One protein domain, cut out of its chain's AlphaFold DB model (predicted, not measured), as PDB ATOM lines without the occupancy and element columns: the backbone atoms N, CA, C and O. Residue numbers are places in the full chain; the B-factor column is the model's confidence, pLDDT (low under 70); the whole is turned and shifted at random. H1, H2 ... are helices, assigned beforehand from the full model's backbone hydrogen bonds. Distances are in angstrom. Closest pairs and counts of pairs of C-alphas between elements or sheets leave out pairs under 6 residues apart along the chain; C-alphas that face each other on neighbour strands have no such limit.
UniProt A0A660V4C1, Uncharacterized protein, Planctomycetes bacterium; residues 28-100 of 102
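What this domain is: This is residues 28 to 100 of the 102 residues of an uncharacterized protein of Planctomycetes bacterium (UniProt A0A660V4C1). Two long helices, H1 and H2, run side by side in opposite directions as the two limbs of a narrow, loosely closed U, with a gap between them, and a short third helix, H3, packs across the first part of H1 near the open end. The turn of the U, residues 56 to 63, lies at the other end of the long axis, where residues 61 to 66, of which 64 to 66 belong to H2, stick out free. The printed part has 73 residues with three named helices, in the order H1, H2, H3, and no named strand; the class is all helix. The whole is loose, with a radius of gyration of the C-alphas of 15.9 A, and its outline is a rod spanning 52 by 23 by 14 A.

How they stand to each other: H1, residues 29 to 55, is the longest helix by residues. H2, residues 64 to 84, follows after a short link of 8 residues. H1 and H2 are near each other, with 11 pairs of C-alphas within 10 A, but they only just fail to touch: their closest C-alphas are 8.4 A apart. A tight link of 5 residues then joins H2 to H3, residues 90 to 98. H3 touches H1, with 15 pairs of C-alphas within 8 A; the closest C-alphas of the two are those of Gly 37 and Trp 90, 5.0 A apart. H1 touches H3 with residues 32 to 40 alone. Their lines stand at a steep tilt of 63 degrees, and they run opposite ways. H2 and H3 are apart. In H1 and H3 every O i to N i+4 pair is within hydrogen-bond range; in H2 it is 16 of 17.

Where its parts are: H1 begins with C-alpha 29 at (-24.545, -14.335, 14.476) and measures 38.8 A from first to last C-alpha. H2 begins with C-alpha 64 at (-22.867, 22.117, -18.596) and measures 30.9 A. H3 measures 11.7 A and ends with C-alpha 98 at (-29.597, -6.737, 17.539).

The domain as a whole: The two C-alphas farthest apart are those of Ser 28 and Lys 62, at 52.3 A, while those of the first and last printed residues, Ser 28 and Ser 100, are 16.3 A apart. The printed part has no cut, and neither link is long. The mean pLDDT of the printed part is 76.3; residues 54 to 70 and residue 100 are under 70. H3 has a mean pLDDT of 88, H1 of 82 and H2 of 71.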
ATOM      1  N   SER A  28     -28.516 -17.096  13.629       86.06
ATOM      2  CA  SER A  28     -27.067 -17.180  13.862       86.06
ATOM      3  C   SER A  28     -26.385 -15.813  13.722       86.06
ATOM      4  O   SER A  28     -26.723 -15.037  12.829       86.06
ATOM      5  N   GLU A  29     -25.353 -15.563  14.525       87.88
ATOM      6  CA  GLU A  29     -24.545 -14.335  14.476       87.88
ATOM      7  C   GLU A  29     -24.046 -13.992  13.066       87.88
ATOM      8  O   GLU A  29     -24.104 -12.848  12.614       87.88
ATOM      9  N   LYS A  30     -23.636 -15.012  12.303       87.19
ATOM     10  CA  LYS A  30     -23.256 -14.853  10.894       87.19
ATOM     11  C   LYS A  30     -24.397 -14.274  10.053       87.19
ATOM     12  O   LYS A  30     -24.167 -13.430   9.192       87.19
ATOM     13  N   ARG A  31     -25.624 -14.742  10.286       85.25
ATOM     14  CA  ARG A  31     -26.811 -14.320   9.543       85.25
ATOM     15  C   ARG A  31     -27.299 -12.935   9.973       85.25
ATOM     16  O   ARG A  31     -27.753 -12.198   9.109       85.25
ATOM     17  N   LYS A  32     -27.144 -12.558  11.244       87.62
ATOM     18  CA  LYS A  32     -27.414 -11.191  11.717       87.62
ATOM     19  C   LYS A  32     -26.476 -10.168  11.064       87.62
ATOM     20  O   LYS A  32     -26.944  -9.176  10.516       87.62
ATOM     21  N   LYS A  33     -25.169 -10.457  11.014       88.25
ATOM     22  CA  LYS A  33     -24.186  -9.621  10.292       88.25
ATOM     23  C   LYS A  33     -24.510  -9.501   8.806       88.25
ATOM     24  O   LYS A  33     -24.458  -8.410   8.252       88.25
ATOM     25  N   GLN A  34     -24.886 -10.617   8.177       84.75
ATOM     26  CA  GLN A  34     -25.326 -10.609   6.785       84.75
ATOM     27  C   GLN A  34     -26.559  -9.716   6.591       84.75
ATOM     28  O   GLN A  34     -26.575  -8.922   5.663       84.75
ATOM     29  N   LEU A  35     -27.556  -9.794   7.480       86.62
ATOM     30  CA  LEU A  35     -28.758  -8.968   7.378       86.62
ATOM     31  C   LEU A  35     -28.440  -7.470   7.479       86.62
ATOM     32  O   LEU A  35     -28.998  -6.687   6.719       86.62
ATOM     33  N   ALA A  36     -27.535  -7.081   8.378       87.94
ATOM     34  CA  ALA A  36     -27.114  -5.689   8.512       87.94
ATOM     35  C   ALA A  36     -26.391  -5.174   7.253       87.94
ATOM     36  O   ALA A  36     -26.679  -4.073   6.790       87.94
ATOM     37  N   GLY A  37     -25.511  -5.986   6.653       85.69
ATOM     38  CA  GLY A  37     -24.848  -5.650   5.384       85.69
ATOM     39  C   GLY A  37     -25.808  -5.607   4.186       85.69
ATOM     40  O   GLY A  37     -25.732  -4.706   3.348       85.69
ATOM     41  N   ASP A  38     -26.761  -6.541   4.121       85.06
ATOM     42  CA  ASP A  38     -27.807  -6.554   3.094       85.06
ATOM     43  C   ASP A  38     -28.709  -5.311   3.226       85.06
ATOM     44  O   ASP A  38     -29.052  -4.673   2.229       85.06
ATOM     45  N   PHE A  39     -29.054  -4.921   4.459       88.19
ATOM     46  CA  PHE A  39     -29.815  -3.704   4.734       88.19
ATOM     47  C   PHE A  39     -29.048  -2.446   4.322       88.19
ATOM     48  O   PHE A  39     -29.615  -1.598   3.634       88.19
ATOM     49  N   GLU A  40     -27.765  -2.338   4.683       86.44
ATOM     50  CA  GLU A  40     -26.909  -1.233   4.242       86.44
ATOM     51  C   GLU A  40     -26.908  -1.128   2.712       86.44
ATOM     52  O   GLU A  40     -27.115  -0.047   2.166       86.44
ATOM     53  N   SER A  41     -26.755  -2.250   2.008       83.19
ATOM     54  CA  SER A  41     -26.737  -2.276   0.542       83.19
ATOM     55  C   SER A  41     -28.037  -1.732  -0.066       83.19
ATOM     56  O   SER A  41     -28.004  -0.932  -1.003       83.19
ATOM     57  N   ILE A  42     -29.190  -2.124   0.489       83.81
ATOM     58  CA  ILE A  42     -30.505  -1.622   0.064       83.81
ATOM     59  C   ILE A  42     -30.641  -0.128   0.376       83.81
ATOM     60  O   ILE A  42     -31.091   0.635  -0.480       83.81
ATOM     61  N   LEU A  43     -30.245   0.300   1.577       85.94
ATOM     62  CA  LEU A  43     -30.298   1.698   2.003       85.94
ATOM     63  C   LEU A  43     -29.469   2.588   1.075       85.94
ATOM     64  O   LEU A  43     -29.957   3.615   0.609       85.94
ATOM     65  N   VAL A  44     -28.238   2.176   0.776       84.38
ATOM     66  CA  VAL A  44     -27.326   2.896  -0.115       84.38
ATOM     67  C   VAL A  44     -27.905   2.992  -1.518       84.38
ATOM     68  O   VAL A  44     -27.932   4.080  -2.086       84.38
ATOM     69  N   ASN A  45     -28.426   1.891  -2.063       81.50
ATOM     70  CA  ASN A  45     -29.079   1.917  -3.368       81.50
ATOM     71  C   ASN A  45     -30.259   2.903  -3.391       81.50
ATOM     72  O   ASN A  45     -30.328   3.747  -4.279       81.50
ATOM     73  N   LYS A  46     -31.131   2.875  -2.376       82.75
ATOM     74  CA  LYS A  46     -32.265   3.806  -2.279       82.75
ATOM     75  C   LYS A  46     -31.845   5.256  -2.087       82.75
ATOM     76  O   LYS A  46     -32.512   6.144  -2.612       82.75
ATOM     77  N   LEU A  47     -30.762   5.504  -1.357       83.50
ATOM     78  CA  LEU A  47     -30.209   6.842  -1.192       83.50
ATOM     79  C   LEU A  47     -29.690   7.381  -2.526       83.50
ATOM     80  O   LEU A  47     -30.020   8.506  -2.882       83.50
ATOM     81  N   LEU A  48     -28.934   6.577  -3.277       78.81
ATOM     82  CA  LEU A  48     -28.441   6.953  -4.603       78.81
ATOM     83  C   LEU A  48     -29.596   7.235  -5.572       78.81
ATOM     84  O   LEU A  48     -29.603   8.292  -6.199       78.81
ATOM     85  N   ASP A  49     -30.606   6.359  -5.611       78.94
ATOM     86  CA  ASP A  49     -31.821   6.566  -6.407       78.94
ATOM     87  C   ASP A  49     -32.517   7.882  -6.013       78.94
ATOM     88  O   ASP A  49     -32.936   8.669  -6.863       78.94
ATOM     89  N   ALA A  50     -32.659   8.154  -4.711       80.88
ATOM     90  CA  ALA A  50     -33.289   9.378  -4.225       80.88
ATOM     91  C   ALA A  50     -32.467  10.622  -4.583       80.88
ATOM     92  O   ALA A  50     -33.039  11.633  -4.985       80.88
ATOM     93  N   MET A  51     -31.139  10.557  -4.483       75.12
ATOM     94  CA  MET A  51     -30.245  11.642  -4.884       75.12
ATOM     95  C   MET A  51     -30.366  11.934  -6.380       75.12
ATOM     96  O   MET A  51     -30.562  13.090  -6.742       75.12
ATOM     97  N   GLU A  52     -30.345  10.910  -7.236       72.38
ATOM     98  CA  GLU A  52     -30.549  11.059  -8.683       72.38
ATOM     99  C   GLU A  52     -31.891  11.741  -8.994       72.38
ATOM    100  O   GLU A  52     -31.942  12.737  -9.721       72.38
ATOM    101  N   ASN A  53     -32.970  11.284  -8.354       71.75
ATOM    102  CA  ASN A  53     -34.310  11.843  -8.537       71.75
ATOM    103  C   ASN A  53     -34.484  13.252  -7.932       71.75
ATOM    104  O   ASN A  53     -35.349  14.009  -8.375       71.75
ATOM    105  N   THR A  54     -33.673  13.634  -6.939       69.56
ATOM    106  CA  THR A  54     -33.732  14.967  -6.305       69.56
ATOM    107  C   THR A  54     -32.867  15.992  -7.045       69.56
ATOM    108  O   THR A  54     -33.241  17.161  -7.148       69.56
ATOM    109  N   ILE A  55     -31.735  15.570  -7.617       60.72
ATOM    110  CA  ILE A  55     -30.814  16.442  -8.367       60.72
ATOM    111  C   ILE A  55     -31.481  17.002  -9.641       60.72
ATOM    112  O   ILE A  55     -31.173  18.127 -10.037       60.72
ATOM    113  N   GLY A  56     -32.488  16.324 -10.208       53.09
ATOM    114  CA  GLY A  56     -33.345  16.872 -11.274       53.09
ATOM    115  C   GLY A  56     -34.175  18.108 -10.873       53.09
ATOM    116  O   GLY A  56     -34.544  18.905 -11.728       53.09
ATOM    117  N   GLN A  57     -34.431  18.327  -9.576       53.75
ATOM    118  CA  GLN A  57     -35.169  19.495  -9.059       53.75
ATOM    119  C   GLN A  57     -34.247  20.648  -8.615       53.75
ATOM    120  O   GLN A  57     -34.699  21.780  -8.456       53.75
ATOM    121  N   TRP A  58     -32.943  20.407  -8.441       54.59
ATOM    122  CA  TRP A  58     -31.969  21.409  -7.981       54.59
ATOM    123  C   TRP A  58     -31.398  22.271  -9.122       54.59
ATOM    124  O   TRP A  58     -30.211  22.555  -9.150       54.59
ATOM    125  N   GLY A  59     -32.192  22.680 -10.117       50.47
ATOM    126  CA  GLY A  59     -31.745  23.659 -11.128       50.47
ATOM    127  C   GLY A  59     -30.468  23.298 -11.918       50.47
ATOM    128  O   GLY A  59     -29.929  24.157 -12.620       50.47
ATOM    129  N   PHE A  60     -29.996  22.046 -11.846       52.75
ATOM    130  CA  PHE A  60     -28.811  21.545 -12.549       52.75
ATOM    131  C   PHE A  60     -29.023  21.513 -14.070       52.75
ATOM    132  O   PHE A  60     -28.062  21.437 -14.828       52.75
ATOM    133  N   GLU A  61     -30.256  21.660 -14.551       55.75
ATOM    134  CA  GLU A  61     -30.556  21.702 -15.984       55.75
ATOM    135  C   GLU A  61     -29.976  22.924 -16.719       55.75
ATOM    136  O   GLU A  61     -29.925  22.918 -17.949       55.75
ATOM    137  N   LYS A  62     -29.507  23.962 -16.008       54.84
ATOM    138  CA  LYS A  62     -29.122  25.235 -16.638       54.84
ATOM    139  C   LYS A  62     -27.675  25.372 -17.118       54.84
ATOM    140  O   LYS A  62     -27.445  26.280 -17.911       54.84
ATOM    141  N   ASP A  63     -26.718  24.529 -16.712       59.56
ATOM    142  CA  ASP A  63     -25.318  24.734 -17.131       59.56
ATOM    143  C   ASP A  63     -24.486  23.441 -17.248       59.56
ATOM    144  O   ASP A  63     -24.597  22.532 -16.432       59.56
ATOM    145  N   GLY A  64     -23.626  23.338 -18.267       60.50
ATOM    146  CA  GLY A  64     -22.867  22.117 -18.596       60.50
ATOM    147  C   GLY A  64     -21.876  21.671 -17.512       60.50
ATOM    148  O   GLY A  64     -21.579  20.479 -17.398       60.50
ATOM    149  N   ALA A  65     -21.413  22.604 -16.676       62.50
ATOM    150  CA  ALA A  65     -20.545  22.326 -15.531       62.50
ATOM    151  C   ALA A  65     -21.248  21.490 -14.445       62.50
ATOM    152  O   ALA A  65     -20.630  20.659 -13.782       62.50
ATOM    153  N   SER A  66     -22.561  21.659 -14.304       63.25
ATOM    154  CA  SER A  66     -23.382  21.023 -13.275       63.25
ATOM    155  C   SER A  66     -23.465  19.491 -13.483       63.25
ATOM    156  O   SER A  66     -23.320  18.712 -12.539       63.25
ATOM    157  N   ARG A  67     -23.577  19.046 -14.747       63.34
ATOM    158  CA  ARG A  67     -23.596  17.625 -15.136       63.34
ATOM    159  C   ARG A  67     -22.250  16.949 -14.911       63.34
ATOM    160  O   ARG A  67     -22.211  15.790 -14.514       63.34
ATOM    161  N   GLN A  68     -21.151  17.667 -15.148       65.50
ATOM    162  CA  GLN A  68     -19.804  17.143 -14.907       65.50
ATOM    163  C   GLN A  68     -19.552  16.944 -13.411       65.50
ATOM    164  O   GLN A  68     -19.045  15.896 -13.019       65.50
ATOM    165  N   VAL A  69     -19.973  17.899 -12.574       68.69
ATOM    166  CA  VAL A  69     -19.884  17.776 -11.110       68.69
ATOM    167  C   VAL A  69     -20.724  16.603 -10.608       68.69
ATOM    168  O   VAL A  69     -20.228  15.808  -9.816       68.69
ATOM    169  N   SER A  70     -21.951  16.437 -11.112       67.06
ATOM    170  CA  SER A  70     -22.802  15.301 -10.743       67.06
ATOM    171  C   SER A  70     -22.196  13.961 -11.167       67.06
ATOM    172  O   SER A  70     -22.175  13.027 -10.374       67.06
ATOM    173  N   GLY A  71     -21.676  13.857 -12.394       70.44
ATOM    174  CA  GLY A  71     -21.046  12.627 -12.878       70.44
ATOM    175  C   GLY A  71     -19.798  12.256 -12.077       70.44
ATOM    176  O   GLY A  71     -19.611  11.093 -11.720       70.44
ATOM    177  N   LEU A  72     -18.974  13.249 -11.737       74.06
ATOM    178  CA  LEU A  72     -17.769  13.046 -10.940       74.06
ATOM    179  C   LEU A  72     -18.104  12.673  -9.487       74.06
ATOM    180  O   LEU A  72     -17.481  11.775  -8.924       74.06
ATOM    181  N   PHE A  73     -19.123  13.306  -8.902       75.50
ATOM    182  CA  PHE A  73     -19.640  12.962  -7.580       75.50
ATOM    183  C   PHE A  73     -20.137  11.511  -7.527       75.50
ATOM    184  O   PHE A  73     -19.697  10.746  -6.669       75.50
ATOM    185  N   SER A  74     -20.985  11.101  -8.476       71.75
ATOM    186  CA  SER A  74     -21.503   9.732  -8.540       71.75
ATOM    187  C   SER A  74     -20.397   8.696  -8.752       71.75
ATOM    188  O   SER A  74     -20.447   7.625  -8.145       71.75
ATOM    189  N   LEU A  75     -19.379   9.013  -9.564       72.94
ATOM    190  CA  LEU A  75     -18.219   8.144  -9.781       72.94
ATOM    191  C   LEU A  75     -17.437   7.926  -8.479       72.94
ATOM    192  O   LEU A  75     -17.213   6.781  -8.086       72.94
ATOM    193  N   TYR A  76     -17.065   9.005  -7.784       78.50
ATOM    194  CA  TYR A  76     -16.315   8.897  -6.531       78.50
ATOM    195  C   TYR A  76     -17.119   8.216  -5.425       78.50
ATOM    196  O   TYR A  76     -16.565   7.404  -4.683       78.50
ATOM    197  N   LEU A  77     -18.418   8.501  -5.330       79.81
ATOM    198  CA  LEU A  77     -19.301   7.865  -4.359       79.81
ATOM    199  C   LEU A  77     -19.424   6.357  -4.619       79.81
ATOM    200  O   LEU A  77     -19.259   5.562  -3.696       79.81
ATOM    201  N   SER A  78     -19.620   5.953  -5.877       76.50
ATOM    202  CA  SER A  78     -19.694   4.536  -6.260       76.50
ATOM    203  C   SER A  78     -18.374   3.805  -6.006       76.50
ATOM    204  O   SER A  78     -18.379   2.699  -5.468       76.50
ATOM    205  N   GLU A  79     -17.235   4.421  -6.341       74.12
ATOM    206  CA  GLU A  79     -15.919   3.848  -6.040       74.12
ATOM    207  C   GLU A  79     -15.692   3.677  -4.539       74.12
ATOM    208  O   GLU A  79     -15.152   2.655  -4.114       74.12
ATOM    209  N   HIS A  80     -16.080   4.670  -3.737       76.75
ATOM    210  CA  HIS A  80     -15.939   4.616  -2.288       76.75
ATOM    211  C   HIS A  80     -16.798   3.498  -1.688       76.75
ATOM    212  O   HIS A  80     -16.296   2.716  -0.884       76.75
ATOM    213  N   ILE A  81     -18.052   3.368  -2.132       79.56
ATOM    214  CA  ILE A  81     -18.959   2.298  -1.697       79.56
ATOM    215  C   ILE A  81     -18.405   0.924  -2.087       79.56
ATOM    216  O   ILE A  81     -18.341   0.016  -1.260       79.56
ATOM    217  N   ALA A  82     -17.947   0.762  -3.330       72.50
ATOM    218  CA  ALA A  82     -17.411  -0.508  -3.811       72.50
ATOM    219  C   ALA A  82     -16.122  -0.921  -3.078       72.50
ATOM    220  O   ALA A  82     -15.960  -2.091  -2.733       72.50
ATOM    221  N   LYS A  83     -15.214   0.029  -2.814       71.50
ATOM    222  CA  LYS A  83     -13.946  -0.227  -2.106       71.50
ATOM    223  C   LYS A  83     -14.152  -0.586  -0.634       71.50
ATOM    224  O   LYS A  83     -13.362  -1.361  -0.103       71.50
ATOM    225  N   ASN A  84     -15.192  -0.050   0.002       72.06
ATOM    226  CA  ASN A  84     -15.459  -0.256   1.428       72.06
ATOM    227  C   ASN A  84     -16.568  -1.285   1.711       72.06
ATOM    228  O   ASN A  84     -16.899  -1.514   2.870       72.06
ATOM    229  N   GLY A  85     -17.114  -1.936   0.676       72.56
ATOM    230  CA  GLY A  85     -18.175  -2.938   0.823       72.56
ATOM    231  C   GLY A  85     -19.517  -2.359   1.282       72.56
ATOM    232  O   GLY A  85     -20.305  -3.083   1.879       72.56
ATOM    233  N   GLY A  86     -19.758  -1.071   1.034       79.06
ATOM    234  CA  GLY A  86     -20.849  -0.292   1.614       79.06
ATOM    235  C   GLY A  86     -20.382   1.113   2.003       79.06
ATOM    236  O   GLY A  86     -19.315   1.563   1.590       79.06
ATOM    237  N   LEU A  87     -21.172   1.809   2.818       85.12
ATOM    238  CA  LEU A  87     -20.754   3.047   3.488       85.12
ATOM    239  C   LEU A  87     -19.992   2.770   4.797       85.12
ATOM    240  O   LEU A  87     -19.527   3.708   5.440       85.12
ATOM    241  N   GLY A  88     -19.853   1.499   5.180       85.25
ATOM    242  CA  GLY A  88     -19.226   1.078   6.429       85.25
ATOM    243  C   GLY A  88     -20.141   1.206   7.647       85.25
ATOM    244  O   GLY A  88     -19.638   1.148   8.758       85.25
ATOM    245  N   LEU A  89     -21.452   1.370   7.439       88.06
ATOM    246  CA  LEU A  89     -22.474   1.560   8.475       88.06
ATOM    247  C   LEU A  89     -23.072   0.244   8.986       88.06
ATOM    248  O   LEU A  89     -23.838   0.239   9.950       88.06
ATOM    249  N   TRP A  90     -22.801  -0.879   8.314       87.50
ATOM    250  CA  TRP A  90     -23.368  -2.167   8.710       87.50
ATOM    251  C   TRP A  90     -23.044  -2.587  10.161       87.50
ATOM    252  O   TRP A  90     -23.905  -3.249  10.746       87.50
ATOM    253  N   PRO A  91     -21.897  -2.237  10.794       88.88
ATOM    254  CA  PRO A  91     -21.665  -2.543  12.206       88.88
ATOM    255  C   PRO A  91     -22.630  -1.790  13.129       88.88
ATOM    256  O   PRO A  91     -23.220  -2.390  14.019       88.88
ATOM    257  N   GLU A  92     -22.854  -0.499  12.892       89.94
ATOM    258  CA  GLU A  92     -23.787   0.321  13.668       89.94
ATOM    259  C   GLU A  92     -25.241  -0.107  13.435       89.94
ATOM    260  O   GLU A  92     -26.037  -0.152  14.373       89.94
ATOM    261  N   ILE A  93     -25.587  -0.477  12.196       88.38
ATOM    262  CA  ILE A  93     -26.889  -1.068  11.860       88.38
ATOM    263  C   ILE A  93     -27.075  -2.384  12.619       88.38
ATOM    264  O   ILE A  93     -28.136  -2.612  13.194       88.38
ATOM    265  N   TYR A  94     -26.049  -3.236  12.665       89.56
ATOM    266  CA  TYR A  94     -26.079  -4.483  13.422       89.56
ATOM    267  C   TYR A  94     -26.345  -4.229  14.914       89.56
ATOM    268  O   TYR A  94     -27.265  -4.825  15.475       89.56
ATOM    269  N   GLU A  95     -25.605  -3.313  15.541       90.00
ATOM    270  CA  GLU A  95     -25.807  -2.959  16.951       90.00
ATOM    271  C   GLU A  95     -27.225  -2.414  17.189       90.00
ATOM    272  O   GLU A  95     -27.927  -2.855  18.096       90.00
ATOM    273  N   SER A  96     -27.710  -1.526  16.319       88.25
ATOM    274  CA  SER A  96     -29.068  -0.984  16.428       88.25
ATOM    275  C   SER A  96     -30.162  -2.042  16.256       88.25
ATOM    276  O   SER A  96     -31.231  -1.893  16.843       88.25
ATOM    277  N   MET A  97     -29.945  -3.056  15.416       85.06
ATOM    278  CA  MET A  97     -30.946  -4.086  15.126       85.06
ATOM    279  C   MET A  97     -30.942  -5.224  16.147       85.06
ATOM    280  O   MET A  97     -31.968  -5.879  16.313       85.06
ATOM    281  N   PHE A  98     -29.800  -5.494  16.789       84.88
ATOM    282  CA  PHE A  98     -29.597  -6.737  17.539       84.88
ATOM    283  C   PHE A  98     -28.946  -6.579  18.913       84.88
ATOM    284  O   PHE A  98     -29.022  -7.521  19.697       84.88
ATOM    285  N   ALA A  99     -28.299  -5.451  19.219       75.06
ATOM    286  CA  ALA A  99     -27.613  -5.248  20.498       75.06
ATOM    287  C   ALA A  99     -28.468  -4.523  21.552       75.06
ATOM    288  O   ALA A  99     -28.005  -4.286  22.665       75.06
ATOM    289  N   SER A 100     -29.724  -4.193  21.237       58.53
ATOM    290  CA  SER A 100     -30.655  -3.583  22.190       58.53
ATOM    291  C   SER A 100     -31.521  -4.639  22.884       58.53
ATOM    292  O   SER A 100     -32.723  -4.705  22.668       58.53
TER     293      SER A 100